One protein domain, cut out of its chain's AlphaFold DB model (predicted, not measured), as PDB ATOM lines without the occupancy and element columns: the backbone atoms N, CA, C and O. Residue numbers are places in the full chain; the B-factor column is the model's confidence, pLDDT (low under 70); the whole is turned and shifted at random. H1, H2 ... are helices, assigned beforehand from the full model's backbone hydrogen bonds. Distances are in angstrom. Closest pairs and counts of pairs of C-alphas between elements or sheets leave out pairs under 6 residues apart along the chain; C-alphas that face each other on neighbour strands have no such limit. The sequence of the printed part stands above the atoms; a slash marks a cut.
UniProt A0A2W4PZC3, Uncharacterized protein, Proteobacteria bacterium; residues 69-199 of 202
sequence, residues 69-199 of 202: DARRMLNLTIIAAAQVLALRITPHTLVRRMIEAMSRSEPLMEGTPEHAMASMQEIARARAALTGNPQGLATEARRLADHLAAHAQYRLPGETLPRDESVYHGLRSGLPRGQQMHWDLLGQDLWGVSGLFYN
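This is residues 69 to 199 of the 202 residues of an uncharacterized protein of Proteobacteria bacterium (UniProt A0A2W4PZC3). Two long helices, H1 and H4, cross as an X near their middles, and the short H5 packs on the later part of H4. From the last turns of H1, H3 reaches outward as an arm whose beginning, residues 113 to 118, sticks out together with the loop 104 to 112, while the short H2 turns off beside that same end of H1. The printed part has 131 residues with six named helices, H1 to H6 in chain order, and no named strand; the class is all helix. It is only just compact, close to loose, with a radius of gyration of the C-alphas of 16.4 A, and elongated, spanning 55 by 33 by 24 A.

H1, residues 69 to 89, touches H4, residues 134 to 151, at a steep tilt of 54 degrees, opposite ways; their closest C-alphas, of Ala 81 and Ala 141, are 4.8 A apart. H2, residues 94 to 103, is close to H1 but not clearly touching, with the closest C-alphas, of Ile 89 and Val 95, 7.0 A apart. H3, residues 113 to 131, touches H1 with residues 126 to 130 alone, at a steep tilt of 44 degrees, opposite ways; the closest C-alphas are those of Ile 89 and Ala 126, 5.7 A apart. H5, residues 164 to 173, touches H4 at a steep tilt of 58 degrees, opposite ways, with the C-alphas of Leu 148 and Gly 170 closest at 5.2 A. The helix packing is mostly crossed: of these three touching pairs, none is at a shallow tilt. H6, residues 195 to 198, touches no helix and is only just apart from H1, at 8.2 A. Every O i to N i+4 pair is within hydrogen-bond range in H1, H2, H3 and H5, and 13 of 14 are in H4; H6 is too short for such a pair.

H1 begins at C-alpha 69 (90.801, -53.750, 41.257) and is 30.2 A long from first to last C-alpha. H3, 26.7 A long, begins at C-alpha 113 (106.120, -6.122, 33.561). H4 is 26.1 A long. H2, H5 and H6 are shorter, and H6 ends at C-alpha 198 (95.316, -43.842, 26.212).

The two C-alphas farthest apart, of Pro 113 and Pro 157, are 55.0 A from each other. The printed part has no cut. The links from H4 to H5 and from H5 to H6 are long, with 12 and 21 residues. Mean pLDDT of the printed part is 82.1; it is under 70 at residues 90 to 92, 104 to 111, 177 to 182, 190, 194 to 195 and 198 to 199.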
ATOM      1  N   ASP A  69      91.411 -54.716  40.341       91.62
ATOM      2  CA  ASP A  69      90.801 -53.750  41.257       91.62
ATOM      3  C   ASP A  69      91.810 -52.714  41.756       91.62
ATOM      4  O   ASP A  69      91.487 -51.531  41.843       91.62
ATOM      5  N   ALA A  70      93.058 -53.121  42.009       91.50
ATOM      6  CA  ALA A  70      94.119 -52.190  42.376       91.50
ATOM      7  C   ALA A  70      94.436 -51.216  41.230       91.50
ATOM      8  O   ALA A  70      94.585 -50.019  41.472       91.50
ATOM      9  N   ARG A  71      94.477 -51.694  39.978       92.19
ATOM     10  CA  ARG A  71      94.667 -50.833  38.796       92.19
ATOM     11  C   ARG A  71      93.499 -49.864  38.601       92.19
ATOM     12  O   ARG A  71      93.725 -48.681  38.367       92.19
ATOM     13  N   ARG A  72      92.258 -50.336  38.751       94.31
ATOM     14  CA  ARG A  72      91.051 -49.493  38.705       94.31
ATOM     15  C   ARG A  72      91.085 -48.402  39.767       94.31
ATOM     16  O   ARG A  72      90.892 -47.231  39.455       94.31
ATOM     17  N   MET A  73      91.373 -48.780  41.009       95.06
ATOM     18  CA  MET A  73      91.464 -47.847  42.128       95.06
ATOM     19  C   MET A  73      92.576 -46.814  41.915       95.06
ATOM     20  O   MET A  73      92.376 -45.637  42.211       95.06
ATOM     21  N   LEU A  74      93.723 -47.226  41.365       92.00
ATOM     22  CA  LEU A  74      94.809 -46.313  41.018       92.00
ATOM     23  C   LEU A  74      94.351 -45.267  39.990       92.00
ATOM     24  O   LEU A  74      94.521 -44.074  40.231       92.00
ATOM     25  N   ASN A  75      93.700 -45.697  38.905       91.75
ATOM     26  CA  ASN A  75      93.185 -44.796  37.869       91.75
ATOM     27  C   ASN A  75      92.172 -43.791  38.436       91.75
ATOM     28  O   ASN A  75      92.284 -42.589  38.200       91.75
ATOM     29  N   LEU A  76      91.225 -44.260  39.254       93.75
ATOM     30  CA  LEU A  76      90.247 -43.391  39.915       93.75
ATOM     31  C   LEU A  76      90.902 -42.419  40.903       93.75
ATOM     32  O   LEU A  76      90.470 -41.275  41.015       93.75
ATOM     33  N   THR A  77      91.965 -42.847  41.587       94.12
ATOM     34  CA  THR A  77      92.733 -41.986  42.495       94.12
ATOM     35  C   THR A  77      93.449 -40.873  41.735       94.12
ATOM     36  O   THR A  77      93.432 -39.731  42.188       94.12
ATOM     37  N   ILE A  78      94.031 -41.172  40.568       91.69
ATOM     38  CA  ILE A  78      94.669 -40.171  39.700       91.69
ATOM     39  C   ILE A  78      93.641 -39.131  39.245       91.69
ATOM     40  O   ILE A  78      93.863 -37.933  39.416       91.69
ATOM     41  N   ILE A  79      92.487 -39.583  38.743       90.75
ATOM     42  CA  ILE A  79      91.392 -38.703  38.307       90.75
ATOM     43  C   ILE A  79      90.904 -37.826  39.471       90.75
ATOM     44  O   ILE A  79      90.763 -36.611  39.329       90.75
ATOM     45  N   ALA A  80      90.681 -38.422  40.645       92.06
ATOM     46  CA  ALA A  80      90.243 -37.700  41.833       92.06
ATOM     47  C   ALA A  80      91.274 -36.660  42.300       92.06
ATOM     48  O   ALA A  80      90.908 -35.531  42.626       92.06
ATOM     49  N   ALA A  81      92.562 -37.009  42.305       90.75
ATOM     50  CA  ALA A  81      93.634 -36.091  42.671       90.75
ATOM     51  C   ALA A  81      93.713 -34.906  41.700       90.75
ATOM     52  O   ALA A  81      93.759 -33.757  42.140       90.75
ATOM     53  N   ALA A  82      93.653 -35.167  40.393       89.44
ATOM     54  CA  ALA A  82      93.645 -34.130  39.367       89.44
ATOM     55  C   ALA A  82      92.440 -33.182  39.518       89.44
ATOM     56  O   ALA A  82      92.599 -31.960  39.442       89.44
ATOM     57  N   GLN A  83      91.255 -33.716  39.836       87.75
ATOM     58  CA  GLN A  83      90.077 -32.901  40.126       87.75
ATOM     59  C   GLN A  83      90.266 -32.025  41.370       87.75
ATOM     60  O   GLN A  83      89.964 -30.830  41.335       87.75
ATOM     61  N   VAL A  84      90.760 -32.590  42.473       89.06
ATOM     62  CA  VAL A  84      90.988 -31.835  43.714       89.06
ATOM     63  C   VAL A  84      92.018 -30.729  43.493       89.06
ATOM     64  O   VAL A  84      91.807 -29.601  43.938       89.06
ATOM     65  N   LEU A  85      93.087 -31.001  42.740       86.94
ATOM     66  CA  LEU A  85      94.068 -29.988  42.349       86.94
ATOM     67  C   LEU A  85      93.420 -28.863  41.531       86.94
ATOM     68  O   LEU A  85      93.604 -27.689  41.859       86.94
ATOM     69  N   ALA A  86      92.609 -29.199  40.525       83.06
ATOM     70  CA  ALA A  86      91.907 -28.208  39.712       83.06
ATOM     71  C   ALA A  86      90.978 -27.315  40.557       83.06
ATOM     72  O   ALA A  86      90.970 -26.092  40.395       83.06
ATOM     73  N   LEU A  87      90.243 -27.896  41.512       83.12
ATOM     74  CA  LEU A  87      89.370 -27.148  42.426       83.12
ATOM     75  C   LEU A  87      90.156 -26.231  43.358       83.12
ATOM     76  O   LEU A  87      89.740 -25.106  43.593       83.12
ATOM     77  N   ARG A  88      91.306 -26.679  43.870       81.56
ATOM     78  CA  ARG A  88      92.146 -25.879  44.774       81.56
ATOM     79  C   ARG A  88      92.801 -24.688  44.088       81.56
ATOM     80  O   ARG A  88      93.101 -23.695  44.746       81.56
ATOM     81  N   ILE A  89      92.992 -24.776  42.777       79.50
ATOM     82  CA  ILE A  89      93.495 -23.673  41.958       79.50
ATOM     83  C   ILE A  89      92.336 -22.755  41.508       79.50
ATOM     84  O   ILE A  89      92.568 -21.591  41.197       79.50
ATOM     85  N   THR A  90      91.076 -23.205  41.535       67.81
ATOM     86  CA  THR A  90      89.894 -22.409  41.141       67.81
ATOM     87  C   THR A  90      89.331 -21.673  42.373       67.81
ATOM     88  O   THR A  90      88.827 -22.323  43.283       67.81
ATOM     89  N   PRO A  91      89.440 -20.328  42.465       59.84
ATOM     90  CA  PRO A  91      88.944 -19.393  41.449       59.84
ATOM     91  C   PRO A  91      90.030 -18.588  40.713       59.84
ATOM     92  O   PRO A  91      89.732 -17.556  40.113       59.84
ATOM     93  N   HIS A  92      91.293 -19.017  40.742       61.75
ATOM     94  CA  HIS A  92      92.377 -18.298  40.076       61.75
ATOM     95  C   HIS A  92      92.316 -18.503  38.556       61.75
ATOM     96  O   HIS A  92      92.050 -19.597  38.058       61.75
ATOM     97  N   THR A  93      92.588 -17.443  37.793       70.69
ATOM     98  CA  THR A  93      92.564 -17.430  36.320       70.69
ATOM     99  C   THR A  93      93.586 -18.380  35.682       70.69
ATOM    100  O   THR A  93      93.595 -18.546  34.465       70.69
ATOM    101  N   LEU A  94      94.418 -19.031  36.497       77.75
ATOM    102  CA  LEU A  94      95.486 -19.942  36.111       77.75
ATOM    103  C   LEU A  94      95.008 -21.171  35.335       77.75
ATOM    104  O   LEU A  94      95.618 -21.475  34.320       77.75
ATOM    105  N   VAL A  95      93.924 -21.852  35.744       77.00
ATOM    106  CA  VAL A  95      93.432 -23.037  35.001       77.00
ATOM    107  C   VAL A  95      92.983 -22.634  33.599       77.00
ATOM    108  O   VAL A  95      93.355 -23.270  32.619       77.00
ATOM    109  N   ARG A  96      92.269 -21.509  33.482       77.88
ATOM    110  CA  ARG A  96      91.868 -20.957  32.183       77.88
ATOM    111  C   ARG A  96      93.077 -20.587  31.321       77.88
ATOM    112  O   ARG A  96      93.098 -20.932  30.149       77.88
ATOM    113  N   ARG A  97      94.077 -19.910  31.899       78.75
ATOM    114  CA  ARG A  97      95.318 -19.546  31.192       78.75
ATOM    115  C   ARG A  97      96.134 -20.774  30.791       78.75
ATOM    116  O   ARG A  97      96.759 -20.751  29.744       78.75
ATOM    117  N   MET A  98      96.120 -21.833  31.599       78.50
ATOM    118  CA  MET A  98      96.751 -23.110  31.274       78.50
ATOM    119  C   MET A  98      96.064 -23.757  30.071       78.50
ATOM    120  O   MET A  98      96.751 -24.085  29.113       78.50
ATOM    121  N   ILE A  99      94.730 -23.868  30.082       78.00
ATOM    122  CA  ILE A  99      93.952 -24.379  28.939       78.00
ATOM    123  C   ILE A  99      94.242 -23.544  27.686       78.00
ATOM    124  O   ILE A  99      94.531 -24.084  26.622       78.00
ATOM    125  N   GLU A 100      94.218 -22.218  27.819       78.56
ATOM    126  CA  GLU A 100      94.512 -21.300  26.721       78.56
ATOM    127  C   GLU A 100      95.941 -21.474  26.187       78.56
ATOM    128  O   GLU A 100      96.134 -21.533  24.974       78.56
ATOM    129  N   ALA A 101      96.936 -21.621  27.063       77.25
ATOM    130  CA  ALA A 101      98.320 -21.870  26.673       77.25
ATOM    131  C   ALA A 101      98.496 -23.236  25.992       77.25
ATOM    132  O   ALA A 101      99.191 -23.315  24.988       77.25
ATOM    133  N   MET A 102      97.835 -24.288  26.489       75.31
ATOM    134  CA  MET A 102      97.850 -25.623  25.873       75.31
ATOM    135  C   MET A 102      97.179 -25.638  24.494       75.31
ATOM    136  O   MET A 102      97.548 -26.437  23.641       75.31
ATOM    137  N   SER A 103      96.209 -24.751  24.261       76.25
ATOM    138  CA  SER A 103      95.493 -24.651  22.983       76.25
ATOM    139  C   SER A 103      96.240 -23.865  21.894       76.25
ATOM    140  O   SER A 103      95.838 -23.898  20.732       76.25
ATOM    141  N   ARG A 104      97.308 -23.134  22.244       69.44
ATOM    142  CA  ARG A 104      98.041 -22.249  21.326       69.44
ATOM    143  C   ARG A 104      99.389 -22.856  20.938       69.44
ATOM    144  O   ARG A 104     100.150 -23.283  21.796       69.44
ATOM    145  N   SER A 105      99.715 -22.817  19.644       66.75
ATOM    146  CA  SER A 105     101.021 -23.273  19.139       66.75
ATOM    147  C   SER A 105     102.139 -22.233  19.302       66.75
ATOM    148  O   SER A 105     103.310 -22.600  19.264       66.75
ATOM    149  N   GLU A 106     101.798 -20.952  19.482       65.19
ATOM    150  CA  GLU A 106     102.759 -19.857  19.665       65.19
ATOM    151  C   GLU A 106     102.444 -19.040  20.931       65.19
ATOM    152  O   GLU A 106     101.270 -18.758  21.212       65.19
ATOM    153  N   PRO A 107     103.470 -18.639  21.708       60.81
ATOM    154  CA  PRO A 107     103.283 -17.794  22.879       60.81
ATOM    155  C   PRO A 107     102.879 -16.371  22.470       60.81
ATOM    156  O   PRO A 107     103.416 -15.796  21.526       60.81
ATOM    157  N   LEU A 108     101.955 -15.768  23.224       64.25
ATOM    158  CA  LEU A 108     101.608 -14.358  23.052       64.25
ATOM    159  C   LEU A 108     102.815 -13.499  23.479       64.25
ATOM    160  O   LEU A 108     103.211 -13.525  24.642       64.25
ATOM    161  N   MET A 109     103.400 -12.749  22.544       56.41
ATOM    162  CA  MET A 109     104.634 -11.971  22.757       56.41
ATOM    163  C   MET A 109     104.454 -10.669  23.561       56.41
ATOM    164  O   MET A 109     105.418  -9.934  23.760       56.41
ATOM    165  N   GLU A 110     103.256 -10.372  24.064       55.94
ATOM    166  CA  GLU A 110     102.960  -9.097  24.727       55.94
ATOM    167  C   GLU A 110     102.517  -9.307  26.177       55.94
ATOM    168  O   GLU A 110     101.351  -9.558  26.477       55.94
ATOM    169  N   GLY A 111     103.470  -9.186  27.101       67.38
ATOM    170  CA  GLY A 111     103.199  -9.066  28.529       67.38
ATOM    171  C   GLY A 111     103.887  -7.827  29.083       67.38
ATOM    172  O   GLY A 111     105.095  -7.664  28.923       67.38
ATOM    173  N   THR A 112     103.142  -6.941  29.748       81.81
ATOM    174  CA  THR A 112     103.756  -5.844  30.507       81.81
ATOM    175  C   THR A 112     104.453  -6.401  31.759       81.81
ATOM    176  O   THR A 112     104.032  -7.439  32.287       81.81
ATOM    177  N   PRO A 113     105.487  -5.726  32.296       84.31
ATOM    178  CA  PRO A 113     106.120  -6.122  33.561       84.31
ATOM    179  C   PRO A 113     105.114  -6.280  34.714       84.31
ATOM    180  O   PRO A 113     105.222  -7.189  35.535       84.31
ATOM    181  N   GLU A 114     104.081  -5.439  34.731       85.06
ATOM    182  CA  GLU A 114     102.972  -5.492  35.685       85.06
ATOM    183  C   GLU A 114     102.169  -6.796  35.562       85.06
ATOM    184  O   GLU A 114     101.847  -7.429  36.571       85.06
ATOM    185  N   HIS A 115     101.901  -7.252  34.333       82.12
ATOM    186  CA  HIS A 115     101.210  -8.516  34.080       82.12
ATOM    187  C   HIS A 115     102.048  -9.723  34.523       82.12
ATOM    188  O   HIS A 115     101.513 -10.684  35.090       82.12
ATOM    189  N   ALA A 116     103.368  -9.663  34.320       83.50
ATOM    190  CA  ALA A 116     104.292 -10.689  34.790       83.50
ATOM    191  C   ALA A 116     104.289 -10.776  36.326       83.50
ATOM    192  O   ALA A 116     104.098 -11.858  36.882       83.50
ATOM    193  N   MET A 117     104.398  -9.638  37.022       88.62
ATOM    194  CA  MET A 117     104.341  -9.588  38.488       88.62
ATOM    195  C   MET A 117     103.002 -10.090  39.041       88.62
ATOM    196  O   MET A 117     102.990 -10.895  39.975       88.62
ATOM    197  N   ALA A 118     101.876  -9.670  38.454       85.12
ATOM    198  CA  ALA A 118     100.551 -10.139  38.857       85.12
ATOM    199  C   ALA A 118     100.421 -11.662  38.698       85.12
ATOM    200  O   ALA A 118      99.932 -12.344  39.603       85.12
ATOM    201  N   SER A 119     100.932 -12.207  37.590       82.81
ATOM    202  CA  SER A 119     100.949 -13.650  37.329       82.81
ATOM    203  C   SER A 119     101.829 -14.401  38.332       82.81
ATOM    204  O   SER A 119     101.400 -15.412  38.882       82.81
ATOM    205  N   MET A 120     103.021 -13.886  38.657       86.81
ATOM    206  CA  MET A 120     103.894 -14.478  39.680       86.81
ATOM    207  C   MET A 120     103.229 -14.510  41.062       86.81
ATOM    208  O   MET A 120     103.312 -15.520  41.761       86.81
ATOM    209  N   GLN A 121     102.533 -13.440  41.456       88.44
ATOM    210  CA  GLN A 121     101.799 -13.388  42.725       88.44
ATOM    211  C   GLN A 121     100.598 -14.340  42.753       88.44
ATOM    212  O   GLN A 121     100.259 -14.890  43.802       88.44
ATOM    213  N   GLU A 122      99.917 -14.517  41.622       85.38
ATOM    214  CA  GLU A 122      98.822 -15.478  41.481       85.38
ATOM    215  C   GLU A 122      99.340 -16.920  41.604       85.38
ATOM    216  O   GLU A 122      98.810 -17.696  42.401       85.38
ATOM    217  N   ILE A 123     100.441 -17.246  40.918       86.50
ATOM    218  CA  ILE A 123     101.117 -18.550  41.010       86.50
ATOM    219  C   ILE A 123     101.608 -18.815  42.438       86.50
ATOM    220  O   ILE A 123     101.413 -19.912  42.961       86.50
ATOM    221  N   ALA A 124     102.208 -17.824  43.102       88.69
ATOM    222  CA  ALA A 124     102.687 -17.965  44.476       88.69
ATOM    223  C   ALA A 124     101.545 -18.280  45.457       88.69
ATOM    224  O   ALA A 124     101.693 -19.160  46.308       88.69
ATOM    225  N   ARG A 125     100.390 -17.615  45.309       86.50
ATOM    226  CA  ARG A 125      99.186 -17.884  46.115       86.50
ATOM    227  C   ARG A 125      98.628 -19.281  45.862       86.50
ATOM    228  O   ARG A 125      98.368 -20.002  46.823       86.50
ATOM    229  N   ALA A 126      98.507 -19.685  44.598       84.94
ATOM    230  CA  ALA A 126      98.050 -21.027  44.242       84.94
ATOM    231  C   ALA A 126      98.991 -22.107  44.799       84.94
ATOM    232  O   ALA A 126      98.542 -23.070  45.416       84.94
ATOM    233  N   ARG A 127     100.309 -21.911  44.675       87.62
ATOM    234  CA  ARG A 127     101.307 -22.817  45.251       87.62
ATOM    235  C   ARG A 127     101.172 -22.911  46.768       87.62
ATOM    236  O   ARG A 127     101.148 -24.019  47.289       87.62
ATOM    237  N   ALA A 128     101.040 -21.782  47.467       87.44
ATOM    238  CA  ALA A 128     100.856 -21.769  48.916       87.44
ATOM    239  C   ALA A 128      99.573 -22.505  49.346       87.44
ATOM    240  O   ALA A 128      99.600 -23.248  50.327       87.44
ATOM    241  N   ALA A 129      98.478 -22.359  48.592       82.88
ATOM    242  CA  ALA A 129      97.229 -23.077  48.845       82.88
ATOM    243  C   ALA A 129      97.381 -24.602  48.696       82.88
ATOM    244  O   ALA A 129      96.793 -25.353  49.473       82.88
ATOM    245  N   LEU A 130      98.195 -25.058  47.739       85.25
ATOM    246  CA  LEU A 130      98.480 -26.478  47.527       85.25
ATOM    247  C   LEU A 130      99.435 -27.047  48.585       85.25
ATOM    248  O   LEU A 130      99.205 -28.134  49.110       85.25
ATOM    249  N   THR A 131     100.502 -26.321  48.924       88.06
ATOM    250  CA  THR A 131     101.533 -26.815  49.852       88.06
ATOM    251  C   THR A 131     101.184 -26.610  51.323       88.06
ATOM    252  O   THR A 131     101.796 -27.241  52.179       88.06
ATOM    253  N   GLY A 132     100.232 -25.729  51.642       86.62
ATOM    254  CA  GLY A 132      99.872 -25.391  53.021       86.62
ATOM    255  C   GLY A 132      99.135 -26.501  53.779       86.62
ATOM    256  O   GLY A 132      99.195 -26.533  55.004       86.62
ATOM    257  N   ASN A 133      98.459 -27.421  53.079       86.25
ATOM    258  CA  ASN A 133      97.759 -28.549  53.701       86.25
ATOM    259  C   ASN A 133      97.779 -29.815  52.813       86.25
ATOM    260  O   ASN A 133      96.750 -30.195  52.243       86.25
ATOM    261  N   PRO A 134      98.933 -30.497  52.700       84.94
ATOM    262  CA  PRO A 134      99.063 -31.678  51.847       84.94
ATOM    263  C   PRO A 134      98.205 -32.857  52.333       84.94
ATOM    264  O   PRO A 134      97.670 -33.609  51.522       84.94
ATOM    265  N   GLN A 135      98.020 -33.004  53.650       87.75
ATOM    266  CA  GLN A 135      97.200 -34.077  54.225       87.75
ATOM    267  C   GLN A 135      95.710 -33.886  53.918       87.75
ATOM    268  O   GLN A 135      95.022 -34.848  53.573       87.75
ATOM    269  N   GLY A 136      95.214 -32.648  53.992       88.50
ATOM    270  CA  GLY A 136      93.844 -32.315  53.604       88.50
ATOM    271  C   GLY A 136      93.584 -32.613  52.129       88.50
ATOM    272  O   GLY A 136      92.576 -33.233  51.806       88.50
ATOM    273  N   LEU A 137      94.535 -32.272  51.254       88.25
ATOM    274  CA  LEU A 137      94.446 -32.565  49.823       88.25
ATOM    275  C   LEU A 137      94.391 -34.074  49.542       88.25
ATOM    276  O   LEU A 137      93.530 -34.533  48.794       88.25
ATOM    277  N   ALA A 138      95.266 -34.855  50.181       90.31
ATOM    278  CA  ALA A 138      95.266 -36.311  50.050       90.31
ATOM    279  C   ALA A 138      93.955 -36.937  50.559       90.31
ATOM    280  O   ALA A 138      93.418 -37.851  49.936       90.31
ATOM    281  N   THR A 139      93.410 -36.416  51.660       93.38
ATOM    282  CA  THR A 139      92.141 -36.884  52.236       93.38
ATOM    283  C   THR A 139      90.956 -36.577  51.318       93.38
ATOM    284  O   THR A 139      90.096 -37.432  51.109       93.38
ATOM    285  N   GLU A 140      90.918 -35.380  50.725       91.62
ATOM    286  CA  GLU A 140      89.900 -34.990  49.741       91.62
ATOM    287  C   GLU A 140      89.970 -35.856  48.482       91.62
ATOM    288  O   GLU A 140      88.944 -36.374  48.038       91.62
ATOM    289  N   ALA A 141      91.177 -36.072  47.950       93.12
ATOM    290  CA  ALA A 141      91.391 -36.929  46.789       93.12
ATOM    291  C   ALA A 141      90.963 -38.372  47.077       93.12
ATOM    292  O   ALA A 141      90.277 -38.980  46.259       93.12
ATOM    293  N   ARG A 142      91.289 -38.904  48.263       94.69
ATOM    294  CA  ARG A 142      90.869 -40.248  48.672       94.69
ATOM    295  C   ARG A 142      89.351 -40.367  48.753       94.69
ATOM    296  O   ARG A 142      88.786 -41.285  48.171       94.69
ATOM    297  N   ARG A 143      88.691 -39.419  49.423       94.81
ATOM    298  CA  ARG A 143      87.229 -39.401  49.551       94.81
ATOM    299  C   ARG A 143      86.544 -39.352  48.187       94.81
ATOM    300  O   ARG A 143      85.552 -40.046  47.979       94.81
ATOM    301  N   LEU A 144      87.058 -38.533  47.272       94.12
ATOM    302  CA  LEU A 144      86.529 -38.453  45.916       94.12
ATOM    303  C   LEU A 144      86.800 -39.745  45.132       94.12
ATOM    304  O   LEU A 144      85.900 -40.217  44.452       94.12
ATOM    305  N   ALA A 145      87.977 -40.360  45.269       95.31
ATOM    306  CA  ALA A 145      88.289 -41.642  44.637       95.31
ATOM    307  C   ALA A 145      87.351 -42.766  45.106       95.31
ATOM    308  O   ALA A 145      86.835 -43.513  44.279       95.31
ATOM    309  N   ASP A 146      87.073 -42.844  46.411       95.62
ATOM    310  CA  ASP A 146      86.125 -43.811  46.974       95.62
ATOM    311  C   ASP A 146      84.693 -43.555  46.458       95.62
ATOM    312  O   ASP A 146      83.975 -44.492  46.106       95.62
ATOM    313  N   HIS A 147      84.289 -42.284  46.331       94.94
ATOM    314  CA  HIS A 147      83.006 -41.909  45.722       94.94
ATOM    315  C   HIS A 147      82.930 -42.299  44.242       94.94
ATOM    316  O   HIS A 147      81.919 -42.850  43.804       94.94
ATOM    317  N   LEU A 148      83.995 -42.064  43.471       94.12
ATOM    318  CA  LEU A 148      84.075 -42.486  42.073       94.12
ATOM    319  C   LEU A 148      84.008 -44.008  41.950       94.12
ATOM    320  O   LEU A 148      83.283 -44.504  41.097       94.12
ATOM    321  N   ALA A 149      84.693 -44.752  42.819       94.69
ATOM    322  CA  ALA A 149      84.679 -46.213  42.800       94.69
ATOM    323  C   ALA A 149      83.269 -46.793  42.991       94.69
ATOM    324  O   ALA A 149      82.942 -47.804  42.378       94.69
ATOM    325  N   ALA A 150      82.413 -46.126  43.770       93.94
ATOM    326  CA  ALA A 150      81.019 -46.531  43.954       93.94
ATOM    327  C   ALA A 150      80.130 -46.311  42.710       93.94
ATOM    328  O   ALA A 150      79.066 -46.920  42.613       93.94
ATOM    329  N   HIS A 151      80.544 -45.455  41.768       92.69
ATOM    330  CA  HIS A 151      79.741 -45.054  40.602       92.69
ATOM    331  C   HIS A 151      80.400 -45.382  39.252       92.69
ATOM    332  O   HIS A 151      79.765 -45.226  38.208       92.69
ATOM    333  N   ALA A 152      81.659 -45.825  39.259       93.31
ATOM    334  CA  ALA A 152      82.431 -46.126  38.065       93.31
ATOM    335  C   ALA A 152      81.821 -47.305  37.300       93.31
ATOM    336  O   ALA A 152      81.561 -48.373  37.857       93.31
ATOM    337  N   GLN A 153      81.630 -47.119  35.997       94.06
ATOM    338  CA  GLN A 153      81.150 -48.160  35.097       94.06
ATOM    339  C   GLN A 153      82.245 -48.492  34.095       94.06
ATOM    340  O   GLN A 153      82.873 -47.597  33.545       94.06
ATOM    341  N   TYR A 154      82.452 -49.778  33.831       92.81
ATOM    342  CA  TYR A 154      83.451 -50.269  32.879       92.81
ATOM    343  C   TYR A 154      82.734 -50.850  31.663       92.81
ATOM    344  O   TYR A 154      81.638 -51.405  31.794       92.81
ATOM    345  N   ARG A 155      83.306 -50.712  30.463       89.56
ATOM    346  CA  ARG A 155      82.704 -51.291  29.256       89.56
ATOM    347  C   ARG A 155      82.891 -52.806  29.243       89.56
ATOM    348  O   ARG A 155      81.954 -53.502  28.852       89.56
ATOM    349  N   LEU A 156      84.035 -53.308  29.707       90.81
ATOM    350  CA  LEU A 156      84.322 -54.740  29.823       90.81
ATOM    351  C   LEU A 156      84.789 -55.136  31.237       90.81
ATOM    352  O   LEU A 156      85.443 -54.346  31.922       90.81
ATOM    353  N   PRO A 157      84.553 -56.391  31.673       87.75
ATOM    354  CA  PRO A 157      84.966 -56.858  32.996       87.75
ATOM    355  C   PRO A 157      86.469 -56.785  33.261       87.75
ATOM    356  O   PRO A 157      86.841 -56.673  34.422       87.75
ATOM    357  N   GLY A 158      87.316 -56.836  32.227       88.12
ATOM    358  CA  GLY A 158      88.780 -56.764  32.337       88.12
ATOM    359  C   GLY A 158      89.374 -55.359  32.201       88.12
ATOM    360  O   GLY A 158      90.586 -55.203  32.336       88.12
ATOM    361  N   GLU A 159      88.556 -54.340  31.935       88.19
ATOM    362  CA  GLU A 159      89.044 -52.974  31.742       88.19
ATOM    363  C   GLU A 159      89.423 -52.309  33.059       88.19
ATOM    364  O   GLU A 159      88.742 -52.438  34.080       88.19
ATOM    365  N   THR A 160      90.503 -51.543  33.007       88.94
ATOM    366  CA  THR A 160      90.990 -50.704  34.103       88.94
ATOM    367  C   THR A 160      90.480 -49.270  34.005       88.94
ATOM    368  O   THR A 160      90.505 -48.552  35.006       88.94
ATOM    369  N   LEU A 161      90.012 -48.855  32.823       87.25
ATOM    370  CA  LEU A 161      89.530 -47.507  32.549       87.25
ATOM    371  C   LEU A 161      88.002 -47.455  32.641       87.25
ATOM    372  O   LEU A 161      87.328 -48.220  31.948       87.25
ATOM    373  N   PRO A 162      87.444 -46.611  33.520       90.00
ATOM    374  CA  PRO A 162      86.005 -46.398  33.581       90.00
ATOM    375  C   PRO A 162      85.516 -45.614  32.354       90.00
ATOM    376  O   PRO A 162      86.281 -44.894  31.720       90.00
ATOM    377  N   ARG A 163      84.220 -45.708  32.052       89.25
ATOM    378  CA  ARG A 163      83.560 -44.886  31.036       89.25
ATOM    379  C   ARG A 163      83.561 -43.425  31.455       89.25
ATOM    380  O   ARG A 163      83.157 -43.121  32.585       89.25
ATOM    381  N   ASP A 164      83.898 -42.548  30.518       85.44
ATOM    382  CA  ASP A 164      83.955 -41.101  30.727       85.44
ATOM    383  C   ASP A 164      82.648 -40.554  31.311       85.44
ATOM    384  O   ASP A 164      82.689 -39.775  32.264       85.44
ATOM    385  N   GLU A 165      81.480 -41.027  30.851       86.69
ATOM    386  CA  GLU A 165      80.197 -40.545  31.381       86.69
ATOM    387  C   GLU A 165      80.028 -40.884  32.871       86.69
ATOM    388  O   GLU A 165      79.577 -40.052  33.662       86.69
ATOM    389  N   SER A 166      80.429 -42.093  33.282       89.75
ATOM    390  CA  SER A 166      80.323 -42.535  34.679       89.75
ATOM    391  C   SER A 166      81.241 -41.736  35.603       89.75
ATOM    392  O   SER A 166      80.836 -41.340  36.699       89.75
ATOM    393  N   VAL A 167      82.449 -41.425  35.128       88.50
ATOM    394  CA  VAL A 167      83.402 -40.586  35.853       88.50
ATOM    395  C   VAL A 167      82.895 -39.158  35.935       88.50
ATOM    396  O   VAL A 167      82.887 -38.592  37.023       88.50
ATOM    397  N   TYR A 168      82.421 -38.583  34.831       86.12
ATOM    398  CA  TYR A 168      81.906 -37.217  34.797       86.12
ATOM    399  C   TYR A 168      80.741 -37.025  35.781       86.12
ATOM    400  O   TYR A 168      80.733 -36.090  36.588       86.12
ATOM    401  N   HIS A 169      79.781 -37.956  35.791       86.50
ATOM    402  CA  HIS A 169      78.683 -37.951  36.760       86.50
ATOM    403  C   HIS A 169      79.171 -38.126  38.206       86.50
ATOM    404  O   HIS A 169      78.695 -37.427  39.111       86.50
ATOM    405  N   GLY A 170      80.131 -39.024  38.435       87.75
ATOM    406  CA  GLY A 170      80.743 -39.243  39.744       87.75
ATOM    407  C   GLY A 170      81.479 -38.005  40.264       87.75
ATOM    408  O   GLY A 170      81.272 -37.597  41.405       87.75
ATOM    409  N   LEU A 171      82.264 -37.344  39.412       88.19
ATOM    410  CA  LEU A 171      82.988 -36.122  39.749       88.19
ATOM    411  C   LEU A 171      82.016 -35.004  40.113       88.19
ATOM    412  O   LEU A 171      82.161 -34.401  41.170       88.19
ATOM    413  N   ARG A 172      80.978 -34.775  39.303       85.00
ATOM    414  CA  ARG A 172      79.977 -33.731  39.562       85.00
ATOM    415  C   ARG A 172      79.192 -33.965  40.856       85.00
ATOM    416  O   ARG A 172      78.876 -33.006  41.557       85.00
ATOM    417  N   SER A 173      78.856 -35.217  41.166       85.88
ATOM    418  CA  SER A 173      78.097 -35.580  42.373       85.88
ATOM    419  C   SER A 173      78.953 -35.651  43.641       85.88
ATOM    420  O   SER A 173      78.424 -35.472  44.736       85.88
ATOM    421  N   GLY A 174      80.261 -35.882  43.504       79.88
ATOM    422  CA  GLY A 174      81.216 -35.962  44.612       79.88
ATOM    423  C   GLY A 174      81.710 -34.608  45.127       79.88
ATOM    424  O   GLY A 174      82.427 -34.561  46.128       79.88
ATOM    425  N   LEU A 175      81.341 -33.505  44.467       78.88
ATOM    426  CA  LEU A 175      81.744 -32.160  44.872       78.88
ATOM    427  C   LEU A 175      81.061 -31.717  46.179       78.88
ATOM    428  O   LEU A 175      79.862 -31.947  46.372       78.88
ATOM    429  N   PRO A 176      81.782 -31.014  47.073       74.44
ATOM    430  CA  PRO A 176      81.182 -30.324  48.208       74.44
ATOM    431  C   PRO A 176      80.077 -29.350  47.773       74.44
ATOM    432  O   PRO A 176      80.171 -28.696  46.731       74.44
ATOM    433  N   ARG A 177      79.037 -29.193  48.604       65.12
ATOM    434  CA  ARG A 177      77.949 -28.233  48.352       65.12
ATOM    435  C   ARG A 177      78.518 -26.824  48.137       65.12
ATOM    436  O   ARG A 177      79.221 -26.310  48.999       65.12
ATOM    437  N   GLY A 178      78.176 -26.207  47.006       64.31
ATOM    438  CA  GLY A 178      78.622 -24.859  46.634       64.31
ATOM    439  C   GLY A 178      79.848 -24.809  45.718       64.31
ATOM    440  O   GLY A 178      80.131 -23.744  45.178       64.31
ATOM    441  N   GLN A 179      80.538 -25.931  45.476       69.44
ATOM    442  CA  GLN A 179      81.530 -26.021  44.402       69.44
ATOM    443  C   GLN A 179      80.866 -26.460  43.098       69.44
ATOM    444  O   GLN A 179      80.098 -27.421  43.066       69.44
ATOM    445  N   GLN A 180      81.173 -25.749  42.014       66.94
ATOM    446  CA  GLN A 180      80.763 -26.120  40.666       66.94
ATOM    447  C   GLN A 180      81.972 -26.619  39.880       66.94
ATOM    448  O   GLN A 180      83.065 -26.055  39.950       66.94
ATOM    449  N   MET A 181      81.754 -27.683  39.112       67.12
ATOM    450  CA  MET A 181      82.720 -28.154  38.132       67.12
ATOM    451  C   MET A 181      82.682 -27.192  36.942       67.12
ATOM    452  O   MET A 181      81.740 -27.217  36.154       67.12
ATOM    453  N   HIS A 182      83.666 -26.300  36.847       67.88
ATOM    454  CA  HIS A 182      83.762 -25.354  35.731       67.88
ATOM    455  C   HIS A 182      84.507 -25.925  34.516       67.88
ATOM    456  O   HIS A 182      84.512 -25.297  33.461       67.88
ATOM    457  N   TRP A 183      85.115 -27.104  34.658       70.69
ATOM    458  CA  TRP A 183      86.002 -27.697  33.661       70.69
ATOM    459  C   TRP A 183      85.723 -29.188  33.519       70.69
ATOM    460  O   TRP A 183      85.448 -29.863  34.513       70.69
ATOM    461  N   ASP A 184      85.823 -29.692  32.294       74.75
ATOM    462  CA  ASP A 184      85.802 -31.125  32.021       74.75
ATOM    463  C   ASP A 184      87.237 -31.656  32.054       74.75
ATOM    464  O   ASP A 184      88.014 -31.416  31.132       74.75
ATOM    465  N   LEU A 185      87.599 -32.336  33.147       72.81
ATOM    466  CA  LEU A 185      88.959 -32.825  33.381       72.81
ATOM    467  C   LEU A 185      89.432 -33.796  32.291       72.81
ATOM    468  O   LEU A 185      90.585 -33.726  31.878       72.81
ATOM    469  N   LEU A 186      88.546 -34.686  31.838       73.25
ATOM    470  CA  LEU A 186      88.881 -35.719  30.863       73.25
ATOM    471  C   LEU A 186      88.725 -35.194  29.435       73.25
ATOM    472  O   LEU A 186      89.632 -35.365  28.627       73.25
ATOM    473  N   GLY A 187      87.625 -34.494  29.139       72.19
ATOM    474  CA  GLY A 187      87.363 -33.975  27.794       72.19
ATOM    475  C   GLY A 187      88.308 -32.852  27.357       72.19
ATOM    476  O   GLY A 187      88.573 -32.709  26.167       72.19
ATOM    477  N   GLN A 188      88.844 -32.063  28.296       71.56
ATOM    478  CA  GLN A 188      89.853 -31.029  28.009       71.56
ATOM    479  C   GLN A 188      91.293 -31.532  28.196       71.56
ATOM    480  O   GLN A 188      92.219 -30.727  28.111       71.56
ATOM    481  N   ASP A 189      91.474 -32.826  28.493       72.88
ATOM    482  CA  ASP A 189      92.753 -33.449  28.854       72.88
ATOM    483  C   ASP A 189      93.569 -32.616  29.855       72.88
ATOM    484  O   ASP A 189      94.774 -32.372  29.720       72.88
ATOM    485  N   LEU A 190      92.879 -32.126  30.884       69.62
ATOM    486  CA  LEU A 190      93.527 -31.337  31.913       69.62
ATOM    487  C   LEU A 190      94.594 -32.204  32.583       69.62
ATOM    488  O   LEU A 190      94.306 -33.295  33.075       69.62
ATOM    489  N   TRP A 191      95.823 -31.685  32.616       72.38
ATOM    490  CA  TRP A 191      97.015 -32.352  33.154       72.38
ATOM    491  C   TRP A 191      97.543 -33.544  32.338       72.38
ATOM    492  O   TRP A 191      98.396 -34.269  32.849       72.38
ATOM    493  N   GLY A 192      97.077 -33.761  31.101       72.44
ATOM    494  CA  GLY A 192      97.504 -34.917  30.301       72.44
ATOM    495  C   GLY A 192      97.017 -36.253  30.872       72.44
ATOM    496  O   GLY A 192      97.644 -37.293  30.663       72.44
ATOM    497  N   VAL A 193      95.942 -36.229  31.668       73.31
ATOM    498  CA  VAL A 193      95.407 -37.408  32.365       73.31
ATOM    499  C   VAL A 193      94.943 -38.463  31.368       73.31
ATOM    500  O   VAL A 193      95.141 -39.649  31.614       73.31
ATOM    501  N   SER A 194      94.388 -38.054  30.227       69.75
ATOM    502  CA  SER A 194      94.009 -38.982  29.162       69.75
ATOM    503  C   SER A 194      95.247 -39.680  28.575       69.75
ATOM    504  O   SER A 194      95.210 -40.883  28.336       69.75
ATOM    505  N   GLY A 195      96.388 -38.988  28.476       69.19
ATOM    506  CA  GLY A 195      97.665 -39.569  28.055       69.19
ATOM    507  C   GLY A 195      98.177 -40.677  28.984       69.19
ATOM    508  O   GLY A 195      98.775 -41.634  28.511       69.19
ATOM    509  N   LEU A 196      97.877 -40.630  30.287       70.69
ATOM    510  CA  LEU A 196      98.222 -41.716  31.223       70.69
ATOM    511  C   LEU A 196      97.427 -43.007  30.976       70.69
ATOM    512  O   LEU A 196      97.790 -44.067  31.485       70.69
ATOM    513  N   PHE A 197      96.323 -42.907  30.239       70.31
ATOM    514  CA  PHE A 197      95.358 -43.980  30.046       70.31
ATOM    515  C   PHE A 197      95.299 -44.476  28.602       70.31
ATOM    516  O   PHE A 197      95.096 -45.668  28.381       70.31
ATOM    517  N   TYR A 198      95.490 -43.577  27.636       67.25
ATOM    518  CA  TYR A 198      95.316 -43.842  26.212       67.25
ATOM    519  C   TYR A 198      96.632 -43.838  25.416       67.25
ATOM    520  O   TYR A 198      96.648 -44.409  24.328       67.25
ATOM    521  N   ASN A 199      97.748 -43.310  25.952       54.44
ATOM    522  CA  ASN A 199      99.076 -43.556  25.367       54.44
ATOM    523  C   ASN A 199      99.637 -44.878  25.890       54.44
ATOM    524  O   ASN A 199     100.516 -44.926  26.750       54.44
TER     525      ASN A 199